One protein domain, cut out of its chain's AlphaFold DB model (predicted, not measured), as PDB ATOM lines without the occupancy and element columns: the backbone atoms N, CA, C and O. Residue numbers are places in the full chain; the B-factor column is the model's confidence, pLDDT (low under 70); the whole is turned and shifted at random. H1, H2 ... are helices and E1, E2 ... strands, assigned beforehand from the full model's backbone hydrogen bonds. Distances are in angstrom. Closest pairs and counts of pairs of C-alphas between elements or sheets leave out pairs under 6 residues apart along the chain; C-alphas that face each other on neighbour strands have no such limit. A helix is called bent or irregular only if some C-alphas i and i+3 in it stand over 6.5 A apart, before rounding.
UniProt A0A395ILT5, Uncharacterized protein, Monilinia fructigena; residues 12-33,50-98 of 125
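AT A GLANCE: This is residues 12 to 33 and 50 to 98 of the 125 residues of an uncharacterized protein of Monilinia fructigena (UniProt A0A395ILT5). A small sheet of three strands is a meander, each strand the antiparallel neighbour of the one before, with helices placed beyond its two ends. H2 lies beyond the end where E1 begins, with its residues 27 to 32 sticking out and the short H1 close to it; H3 lies beyond the end where E3 stops, and from there a long loop with no named element folds back to E3. The printed part has 71 residues, with named elements in the order H1, H2, E1, E2, E3, H3; the sheet order is E1, E2, E3, all antiparallel, and the class is mixed. It is only just compact, close to loose, with a radius of gyration of the C-alphas of 13.0 A and spans of 35 by 27 by 26 A.

HOW THE PARTS SIT: The inner strand E2, residues 65 to 70, forms a hairpin with the edge strand E1, residues 54 to 59, antiparallel at 164 degrees; N 58 and O 67 are 2.8 A apart, within hydrogen-bond range. E2 forms another hairpin with the other edge strand E3, residues 74 to 79, at 159 degrees; N 68 and O 76 are within hydrogen-bond range at 2.8 A. H1, residues 13 to 16, is not on the sheet; its closest C-alpha pair with E1 is Tyr 16 and Phe 54, 7.5 A. H2, residues 20 to 32, is not on the sheet either. H1 and H2 are close but not clearly touching, the closest C-alphas being those of Tyr 16 and Ser 23, 7.5 A. H3, residues 82 to 85, is not on the sheet and is apart from H1, H2, E1 and E2. Every O i to N i+4 pair of H2 is within hydrogen-bond range, while H1 and H3 are too short for such a pair.

IN THESE COORDINATES: E1 begins at C-alpha 54, (26.277, 14.186, 18.207), and is 13.9 A long. E2 is 16.1 A and E3 16.4 A long. H2 measures 17.8 A from C-alpha 20, (26.484, 2.685, 17.052), to C-alpha 32. H1, 7.3 A, and H3, 7.5 A, are irregular, these lengths being from C-alpha 13 to 16 and from C-alpha 82 to 85. H3 ends at C-alpha 85, (42.066, 28.060, 27.361).

THE WHOLE: The two C-alphas farthest apart are those of Thr 21 and Asp 87, 35.7 A. Residues 34 to 49 are not printed, and C-alphas 33 and 50 are 27.1 A apart across the cut. The links that are printed whole are tight. Residues 27 to 33 and 85 to 90 stand free. Mean pLDDT of the printed part is 81.8, and residues 27, 30 to 33, 50 and 51 are under 70.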
ATOM      1  N   THR A  12      36.824  15.761  20.776       85.12
ATOM      2  CA  THR A  12      36.577  14.358  21.127       85.12
ATOM      3  C   THR A  12      37.264  13.400  20.147       85.12
ATOM      4  O   THR A  12      37.124  12.193  20.284       85.12
ATOM      5  N   ASN A  13      38.049  13.912  19.192       84.69
ATOM      6  CA  ASN A  13      38.662  13.149  18.100       84.69
ATOM      7  C   ASN A  13      37.614  12.277  17.380       84.69
ATOM      8  O   ASN A  13      36.430  12.607  17.360       84.69
ATOM      9  N   ASP A  14      38.035  11.134  16.847       79.81
ATOM     10  CA  ASP A  14      37.155  10.178  16.169       79.81
ATOM     11  C   ASP A  14      36.425   9.244  17.154       79.81
ATOM     12  O   ASP A  14      35.825   8.244  16.764       79.81
ATOM     13  N   ILE A  15      36.467   9.550  18.461       79.69
ATOM     14  CA  ILE A  15      35.831   8.737  19.507       79.69
ATOM     15  C   ILE A  15      34.333   8.616  19.198       79.69
ATOM     16  O   ILE A  15      33.766   7.531  19.284       79.69
ATOM     17  N   TYR A  16      33.680   9.687  18.773       76.00
ATOM     18  CA  TYR A  16      32.260   9.664  18.413       76.00
ATOM     19  C   TYR A  16      32.098   9.818  16.910       76.00
ATOM     20  O   TYR A  16      31.392  10.694  16.430       76.00
ATOM     21  N   SER A  17      32.857   9.021  16.164       76.25
ATOM     22  CA  SER A  17      32.774   8.932  14.707       76.25
ATOM     23  C   SER A  17      32.889   7.476  14.245       76.25
ATOM     24  O   SER A  17      33.477   7.180  13.212       76.25
ATOM     25  N   CYS A  18      32.328   6.549  15.024       70.94
ATOM     26  CA  CYS A  18      32.281   5.112  14.735       70.94
ATOM     27  C   CYS A  18      30.842   4.597  14.791       70.94
ATOM     28  O   CYS A  18      29.973   5.304  15.284       70.94
ATOM     29  N   SER A  19      30.566   3.382  14.316       75.75
ATOM     30  CA  SER A  19      29.201   2.836  14.313       75.75
ATOM     31  C   SER A  19      28.563   2.820  15.715       75.75
ATOM     32  O   SER A  19      29.250   2.744  16.742       75.75
ATOM     33  N   ILE A  20      27.225   2.838  15.782       73.19
ATOM     34  CA  ILE A  20      26.484   2.685  17.052       73.19
ATOM     35  C   ILE A  20      26.918   1.399  17.780       73.19
ATOM     36  O   ILE A  20      27.082   1.397  19.001       73.19
ATOM     37  N   THR A  21      27.182   0.321  17.037       75.25
ATOM     38  CA  THR A  21      27.691  -0.942  17.581       75.25
ATOM     39  C   THR A  21      29.061  -0.799  18.242       75.25
ATOM     40  O   THR A  21      29.232  -1.277  19.365       75.25
ATOM     41  N   ASP A  22      30.004  -0.096  17.612       78.06
ATOM     42  CA  ASP A  22      31.342   0.131  18.174       78.06
ATOM     43  C   ASP A  22      31.275   0.999  19.434       78.06
ATOM     44  O   ASP A  22      31.934   0.714  20.439       78.06
ATOM     45  N   SER A  23      30.418   2.027  19.420       73.12
ATOM     46  CA  SER A  23      30.156   2.859  20.597       73.12
ATOM     47  C   SER A  23      29.600   2.022  21.752       73.12
ATOM     48  O   SER A  23      30.097   2.124  22.870       73.12
ATOM     49  N   CYS A  24      28.632   1.135  21.492       72.81
ATOM     50  CA  CYS A  24      28.062   0.235  22.498       72.81
ATOM     51  C   CYS A  24      29.100  -0.711  23.115       72.81
ATOM     52  O   CYS A  24      29.072  -0.935  24.327       72.81
ATOM     53  N   VAL A  25      30.017  -1.263  22.313       78.62
ATOM     54  CA  VAL A  25      31.109  -2.116  22.815       78.62
ATOM     55  C   VAL A  25      32.032  -1.312  23.721       78.62
ATOM     56  O   VAL A  25      32.270  -1.715  24.860       78.62
ATOM     57  N   ARG A  26      32.482  -0.139  23.268       76.19
ATOM     58  CA  ARG A  26      33.339   0.736  24.071       76.19
ATOM     59  C   ARG A  26      32.664   1.164  25.370       76.19
ATOM     60  O   ARG A  26      33.271   1.079  26.431       76.19
ATOM     61  N   GLU A  27      31.410   1.609  25.322       68.56
ATOM     62  CA  GLU A  27      30.685   2.000  26.535       68.56
ATOM     63  C   GLU A  27      30.493   0.821  27.482       68.56
ATOM     64  O   GLU A  27      30.563   1.004  28.693       68.56
ATOM     65  N   ARG A  28      30.293  -0.395  26.962       71.06
ATOM     66  CA  ARG A  28      30.262  -1.603  27.790       71.06
ATOM     67  C   ARG A  28      31.608  -1.852  28.463       71.06
ATOM     68  O   ARG A  28      31.607  -2.230  29.626       71.06
ATOM     69  N   GLU A  29      32.734  -1.643  27.786       75.88
ATOM     70  CA  GLU A  29      34.060  -1.758  28.409       75.88
ATOM     71  C   GLU A  29      34.282  -0.694  29.494       75.88
ATOM     72  O   GLU A  29      34.774  -1.019  30.577       75.88
ATOM     73  N   PHE A  30      33.858   0.551  29.250       62.88
ATOM     74  CA  PHE A  30      33.895   1.622  30.252       62.88
ATOM     75  C   PHE A  30      32.985   1.319  31.455       62.88
ATOM     76  O   PHE A  30      33.434   1.421  32.597       62.88
ATOM     77  N   ARG A  31      31.737   0.879  31.226       56.19
ATOM     78  CA  ARG A  31      30.785   0.454  32.275       56.19
ATOM     79  C   ARG A  31      31.235  -0.818  32.994       56.19
ATOM     80  O   ARG A  31      31.041  -0.955  34.193       56.19
ATOM     81  N   GLY A  32      31.906  -1.730  32.296       55.12
ATOM     82  CA  GLY A  32      32.476  -2.954  32.863       55.12
ATOM     83  C   GLY A  32      33.543  -2.689  33.928       55.12
ATOM     84  O   GLY A  32      33.822  -3.569  34.741       55.12
ATOM     85  N   LYS A  33      34.102  -1.469  33.977       57.22
ATOM     86  CA  LYS A  33      34.994  -1.012  35.051       57.22
ATOM     87  C   LYS A  33      34.283  -0.316  36.221       57.22
ATOM     88  O   LYS A  33      34.941  -0.016  37.212       57.22
ATOM     89  N   GLU A  50      25.700   3.863   9.932       57.72
ATOM     90  CA  GLU A  50      25.430   5.169  10.514       57.72
ATOM     91  C   GLU A  50      26.472   5.409  11.601       57.72
ATOM     92  O   GLU A  50      26.458   4.844  12.703       57.72
ATOM     93  N   VAL A  51      27.441   6.240  11.230       65.00
ATOM     94  CA  VAL A  51      28.451   6.806  12.105       65.00
ATOM     95  C   VAL A  51      27.729   7.436  13.297       65.00
ATOM     96  O   VAL A  51      26.878   8.296  13.124       65.00
ATOM     97  N   ASN A  52      28.035   7.019  14.520       77.69
ATOM     98  CA  ASN A  52      27.483   7.607  15.732       77.69
ATOM     99  C   ASN A  52      27.956   9.057  15.827       77.69
ATOM    100  O   ASN A  52      29.139   9.282  16.049       77.69
ATOM    101  N   TYR A  53      27.048  10.020  15.676       80.81
ATOM    102  CA  TYR A  53      27.335  11.453  15.753       80.81
ATOM    103  C   TYR A  53      26.578  12.122  16.908       80.81
ATOM    104  O   TYR A  53      25.615  11.585  17.471       80.81
ATOM    105  N   PHE A  54      26.998  13.337  17.260       87.12
ATOM    106  CA  PHE A  54      26.277  14.186  18.207       87.12
ATOM    107  C   PHE A  54      25.131  14.924  17.514       87.12
ATOM    108  O   PHE A  54      25.355  15.714  16.601       87.12
ATOM    109  N   LYS A  55      23.904  14.706  17.991       87.75
ATOM    110  CA  LYS A  55      22.707  15.453  17.580       87.75
ATOM    111  C   LYS A  55      22.714  16.875  18.141       87.75
ATOM    112  O   LYS A  55      22.250  17.803  17.488       87.75
ATOM    113  N   SER A  56      23.221  17.050  19.361       88.56
ATOM    114  CA  SER A  56      23.316  18.355  20.016       88.56
ATOM    115  C   SER A  56      24.419  18.389  21.071       88.56
ATOM    116  O   SER A  56      24.787  17.359  21.644       88.56
ATOM    117  N   ALA A  57      24.930  19.591  21.336       90.44
ATOM    118  CA  ALA A  57      25.893  19.876  22.392       90.44
ATOM    119  C   ALA A  57      25.551  21.216  23.056       90.44
ATOM    120  O   ALA A  57      25.268  22.200  22.372       90.44
ATOM    121  N   GLN A  58      25.580  21.258  24.384       91.44
ATOM    122  CA  GLN A  58      25.216  22.425  25.172       91.44
ATOM    123  C   GLN A  58      26.169  22.600  26.352       91.44
ATOM    124  O   GLN A  58      26.484  21.650  27.059       91.44
ATOM    125  N   TRP A  59      26.586  23.835  26.597       90.06
ATOM    126  CA  TRP A  59      27.370  24.188  27.773       90.06
ATOM    127  C   TRP A  59      26.480  24.357  28.999       90.06
ATOM    128  O   TRP A  59      25.365  24.887  28.910       90.06
ATOM    129  N   THR A  60      26.986  23.941  30.155       89.50
ATOM    130  CA  THR A  60      26.411  24.354  31.431       89.50
ATOM    131  C   THR A  60      26.656  25.854  31.652       89.50
ATOM    132  O   THR A  60      27.670  26.384  31.191       89.50
ATOM    133  N   PRO A  61      25.747  26.575  32.339       86.38
ATOM    134  CA  PRO A  61      25.881  28.023  32.538       86.38
ATOM    135  C   PRO A  61      27.143  28.452  33.296       86.38
ATOM    136  O   PRO A  61      27.596  29.580  33.142       86.38
ATOM    137  N   ASP A  62      27.701  27.563  34.116       87.88
ATOM    138  CA  ASP A  62      28.956  27.767  34.845       87.88
ATOM    139  C   ASP A  62      30.207  27.547  33.970       87.88
ATOM    140  O   ASP A  62      31.321  27.801  34.421       87.88
ATOM    141  N   GLY A  63      30.044  27.084  32.724       88.31
ATOM    142  CA  GLY A  63      31.123  26.894  31.755       88.31
ATOM    143  C   GLY A  63      32.044  25.704  32.035       88.31
ATOM    144  O   GLY A  63      33.048  25.545  31.346       88.31
ATOM    145  N   THR A  64      31.731  24.868  33.027       90.81
ATOM    146  CA  THR A  64      32.620  23.775  33.457       90.81
ATOM    147  C   THR A  64      32.353  22.464  32.729       90.81
ATOM    148  O   THR A  64      33.196  21.568  32.738       90.81
ATOM    149  N   THR A  65      31.175  22.322  32.120       91.62
ATOM    150  CA  THR A  65      30.696  21.043  31.606       91.62
ATOM    151  C   THR A  65      30.001  21.209  30.256       91.62
ATOM    152  O   THR A  65      29.269  22.169  30.011       91.62
ATOM    153  N   LEU A  66      30.196  20.228  29.379       91.38
ATOM    154  CA  LEU A  66      29.464  20.075  28.128       91.38
ATOM    155  C   LEU A  66      28.482  18.905  28.251       91.38
ATOM    156  O   LEU A  66      28.877  17.798  28.605       91.38
ATOM    157  N   LEU A  67      27.217  19.133  27.924       92.81
ATOM    158  CA  LEU A  67      26.179  18.117  27.802       92.81
ATOM    159  C   LEU A  67      25.936  17.815  26.323       92.81
ATOM    160  O   LEU A  67      25.810  18.735  25.521       92.81
ATOM    161  N   THR A  68      25.838  16.546  25.952       91.00
ATOM    162  CA  THR A  68      25.625  16.134  24.557       91.00
ATOM    163  C   THR A  68      24.533  15.084  24.443       91.00
ATOM    164  O   THR A  68      24.347  14.284  25.358       91.00
ATOM    165  N   SER A  69      23.828  15.081  23.312       90.44
ATOM    166  CA  SER A  69      22.933  13.999  22.899       90.44
ATOM    167  C   SER A  69      23.490  13.344  21.642       90.44
ATOM    168  O   SER A  69      23.763  14.038  20.663       90.44
ATOM    169  N   SER A  70      23.654  12.024  21.657       87.50
ATOM    170  CA  SER A  70      24.196  11.242  20.539       87.50
ATOM    171  C   SER A  70      23.145  10.343  19.884       87.50
ATOM    172  O   SER A  70      22.088  10.061  20.462       87.50
ATOM    173  N   ALA A  71      23.407   9.949  18.633       85.50
ATOM    174  CA  ALA A  71      22.531   9.092  17.825       85.50
ATOM    175  C   ALA A  71      22.249   7.732  18.492       85.50
ATOM    176  O   ALA A  71      21.151   7.204  18.368       85.50
ATOM    177  N   ASP A  72      23.180   7.239  19.311       82.38
ATOM    178  CA  ASP A  72      23.041   6.033  20.143       82.38
ATOM    179  C   ASP A  72      22.060   6.159  21.337       82.38
ATOM    180  O   ASP A  72      22.053   5.312  22.227       82.38
ATOM    181  N   ASN A  73      21.224   7.204  21.375       86.25
ATOM    182  CA  ASN A  73      20.262   7.493  22.450       86.25
ATOM    183  C   ASN A  73      20.896   7.629  23.838       86.25
ATOM    184  O   ASN A  73      20.256   7.381  24.867       86.25
ATOM    185  N   GLN A  74      22.149   8.081  23.870       86.62
ATOM    186  CA  GLN A  74      22.841   8.408  25.105       86.62
ATOM    187  C   GLN A  74      22.985   9.917  25.284       86.62
ATOM    188  O   GLN A  74      23.156  10.690  24.338       86.62
ATOM    189  N   ILE A  75      22.911  10.331  26.544       90.62
ATOM    190  CA  ILE A  75      23.320  11.658  26.986       90.62
ATOM    191  C   ILE A  75      24.692  11.521  27.627       90.62
ATOM    192  O   ILE A  75      24.870  10.693  28.524       90.62
ATOM    193  N   ARG A  76      25.657  12.333  27.193       90.56
ATOM    194  CA  ARG A  76      27.016  12.330  27.754       90.56
ATOM    195  C   ARG A  76      27.373  13.684  28.328       90.56
ATOM    196  O   ARG A  76      27.028  14.711  27.743       90.56
ATOM    197  N   THR A  77      28.093  13.672  29.442       92.75
ATOM    198  CA  THR A  77      28.685  14.869  30.042       92.75
ATOM    199  C   THR A  77      30.196  14.844  29.879       92.75
ATOM    200  O   THR A  77      30.816  13.804  30.070       92.75
ATOM    201  N   PHE A  78      30.802  15.981  29.553       92.31
ATOM    202  CA  PHE A  78      32.252  16.157  29.491       92.31
ATOM    203  C   PHE A  78      32.643  17.264  30.456       92.31
ATOM    204  O   PHE A  78      32.183  18.393  30.302       92.31
ATOM    205  N   ILE A  79      33.476  16.941  31.444       92.69
ATOM    206  CA  ILE A  79      34.045  17.951  32.336       92.69
ATOM    207  C   ILE A  79      35.226  18.589  31.624       92.69
ATOM    208  O   ILE A  79      36.103  17.903  31.096       92.69
ATOM    209  N   LEU A  80      35.239  19.911  31.623       90.75
ATOM    210  CA  LEU A  80      36.263  20.695  30.976       90.75
ATOM    211  C   LEU A  80      37.329  21.069  31.996       90.75
ATOM    212  O   LEU A  80      37.003  21.615  33.054       90.75
ATOM    213  N   PRO A  81      38.606  20.771  31.723       88.06
ATOM    214  CA  PRO A  81      39.657  21.144  32.643       88.06
ATOM    215  C   PRO A  81      39.860  22.663  32.642       88.06
ATOM    216  O   PRO A  81      39.633  23.327  31.628       88.06
ATOM    217  N   PRO A  82      40.364  23.224  33.751       85.69
ATOM    218  CA  PRO A  82      40.647  24.655  33.854       85.69
ATOM    219  C   PRO A  82      41.704  25.132  32.846       85.69
ATOM    220  O   PRO A  82      41.740  26.310  32.512       85.69
ATOM    221  N   THR A  83      42.523  24.217  32.321       85.62
ATOM    222  CA  THR A  83      43.568  24.477  31.322       85.62
ATOM    223  C   THR A  83      43.040  24.536  29.884       85.62
ATOM    224  O   THR A  83      43.823  24.546  28.942       85.62
ATOM    225  N   LEU A  84      41.716  24.508  29.668       83.88
ATOM    226  CA  LEU A  84      41.117  24.450  28.325       83.88
ATOM    227  C   LEU A  84      41.474  25.665  27.448       83.88
ATOM    228  O   LEU A  84      41.490  25.555  26.227       83.88
ATOM    229  N   LEU A  85      41.728  26.818  28.063       83.56
ATOM    230  CA  LEU A  85      42.066  28.060  27.361       83.56
ATOM    231  C   LEU A  85      43.569  28.351  27.330       83.56
ATOM    232  O   LEU A  85      43.967  29.348  26.728       83.56
ATOM    233  N   ASP A  86      44.389  27.517  27.971       84.25
ATOM    234  CA  ASP A  86      45.843  27.637  27.880       84.25
ATOM    235  C   ASP A  86      46.250  27.298  26.449       84.25
ATOM    236  O   ASP A  86      45.732  26.316  25.934       84.25
ATOM    237  N   ASP A  87      47.145  28.074  25.819       71.19
ATOM    238  CA  ASP A  87      47.612  27.848  24.441       71.19
ATOM    239  C   ASP A  87      48.264  26.460  24.317       71.19
ATOM    240  O   ASP A  87      49.460  26.301  24.605       71.19
ATOM    241  N   PRO A  88      47.518  25.418  23.908       70.06
ATOM    242  CA  PRO A  88      48.016  24.073  24.022       70.06
ATOM    243  C   PRO A  88      48.725  23.736  22.712       70.06
ATOM    244  O   PRO A  88      48.201  23.951  21.620       70.06
ATOM    245  N   CYS A  89      49.932  23.174  22.801       73.00
ATOM    246  CA  CYS A  89      50.676  22.745  21.609       73.00
ATOM    247  C   CYS A  89      49.904  21.670  20.808       73.00
ATOM    248  O   CYS A  89      50.109  21.507  19.607       73.00
ATOM    249  N   THR A  90      48.983  20.957  21.469       80.88
ATOM    250  CA  THR A  90      48.113  19.933  20.881       80.88
ATOM    251  C   THR A  90      46.685  20.046  21.416       80.88
ATOM    252  O   THR A  90      46.532  20.251  22.622       80.88
ATOM    253  N   PRO A  91      45.646  19.826  20.590       85.56
ATOM    254  CA  PRO A  91      44.261  19.821  21.047       85.56
ATOM    255  C   PRO A  91      44.043  18.849  22.207       85.56
ATOM    256  O   PRO A  91      44.496  17.701  22.175       85.56
ATOM    257  N   LEU A  92      43.313  19.295  23.222       87.81
ATOM    258  CA  LEU A  92      42.960  18.446  24.347       87.81
ATOM    259  C   LEU A  92      41.925  17.398  23.918       87.81
ATOM    260  O   LEU A  92      40.878  17.740  23.367       87.81
ATOM    261  N   THR A  93      42.184  16.126  24.222       87.38
ATOM    262  CA  THR A  93      41.208  15.050  24.006       87.38
ATOM    263  C   THR A  93      40.272  14.938  25.205       87.38
ATOM    264  O   THR A  93      40.719  14.650  26.314       87.38
ATOM    265  N   LEU A  94      38.975  15.153  24.984       87.94
ATOM    266  CA  LEU A  94      37.949  15.055  26.023       87.94
ATOM    267  C   LEU A  94      37.320  13.660  26.052       87.94
ATOM    268  O   LEU A  94      36.879  13.137  25.028       87.94
ATOM    269  N   THR A  95      37.224  13.084  27.249       87.81
ATOM    270  CA  THR A  95      36.522  11.822  27.513       87.81
ATOM    271  C   THR A  95      35.244  12.080  28.308       87.81
ATOM    272  O   THR A  95      35.213  13.008  29.122       87.81
ATOM    273  N   PRO A  96      34.188  11.277  28.111       88.94
ATOM    274  CA  PRO A  96      32.926  11.479  28.800       88.94
ATOM    275  C   PRO A  96      33.124  11.189  30.290       88.94
ATOM    276  O   PRO A  96      33.706  10.176  30.671       88.94
ATOM    277  N   TYR A  97      32.635  12.087  31.133       89.88
ATOM    278  CA  TYR A  97      32.594  11.904  32.576       89.88
ATOM    279  C   TYR A  97      31.424  11.007  32.989       89.88
ATOM    280  O   TYR A  97      31.564  10.143  33.852       89.88
ATOM    281  N   THR A  98      30.258  11.196  32.369       87.81
ATOM    282  CA  THR A  98      29.076  10.367  32.606       87.81
ATOM    283  C   THR A  98      28.352  10.075  31.304       87.81
ATOM    284  O   THR A  98      28.300  10.922  30.413       87.81
TER     285      THR A  98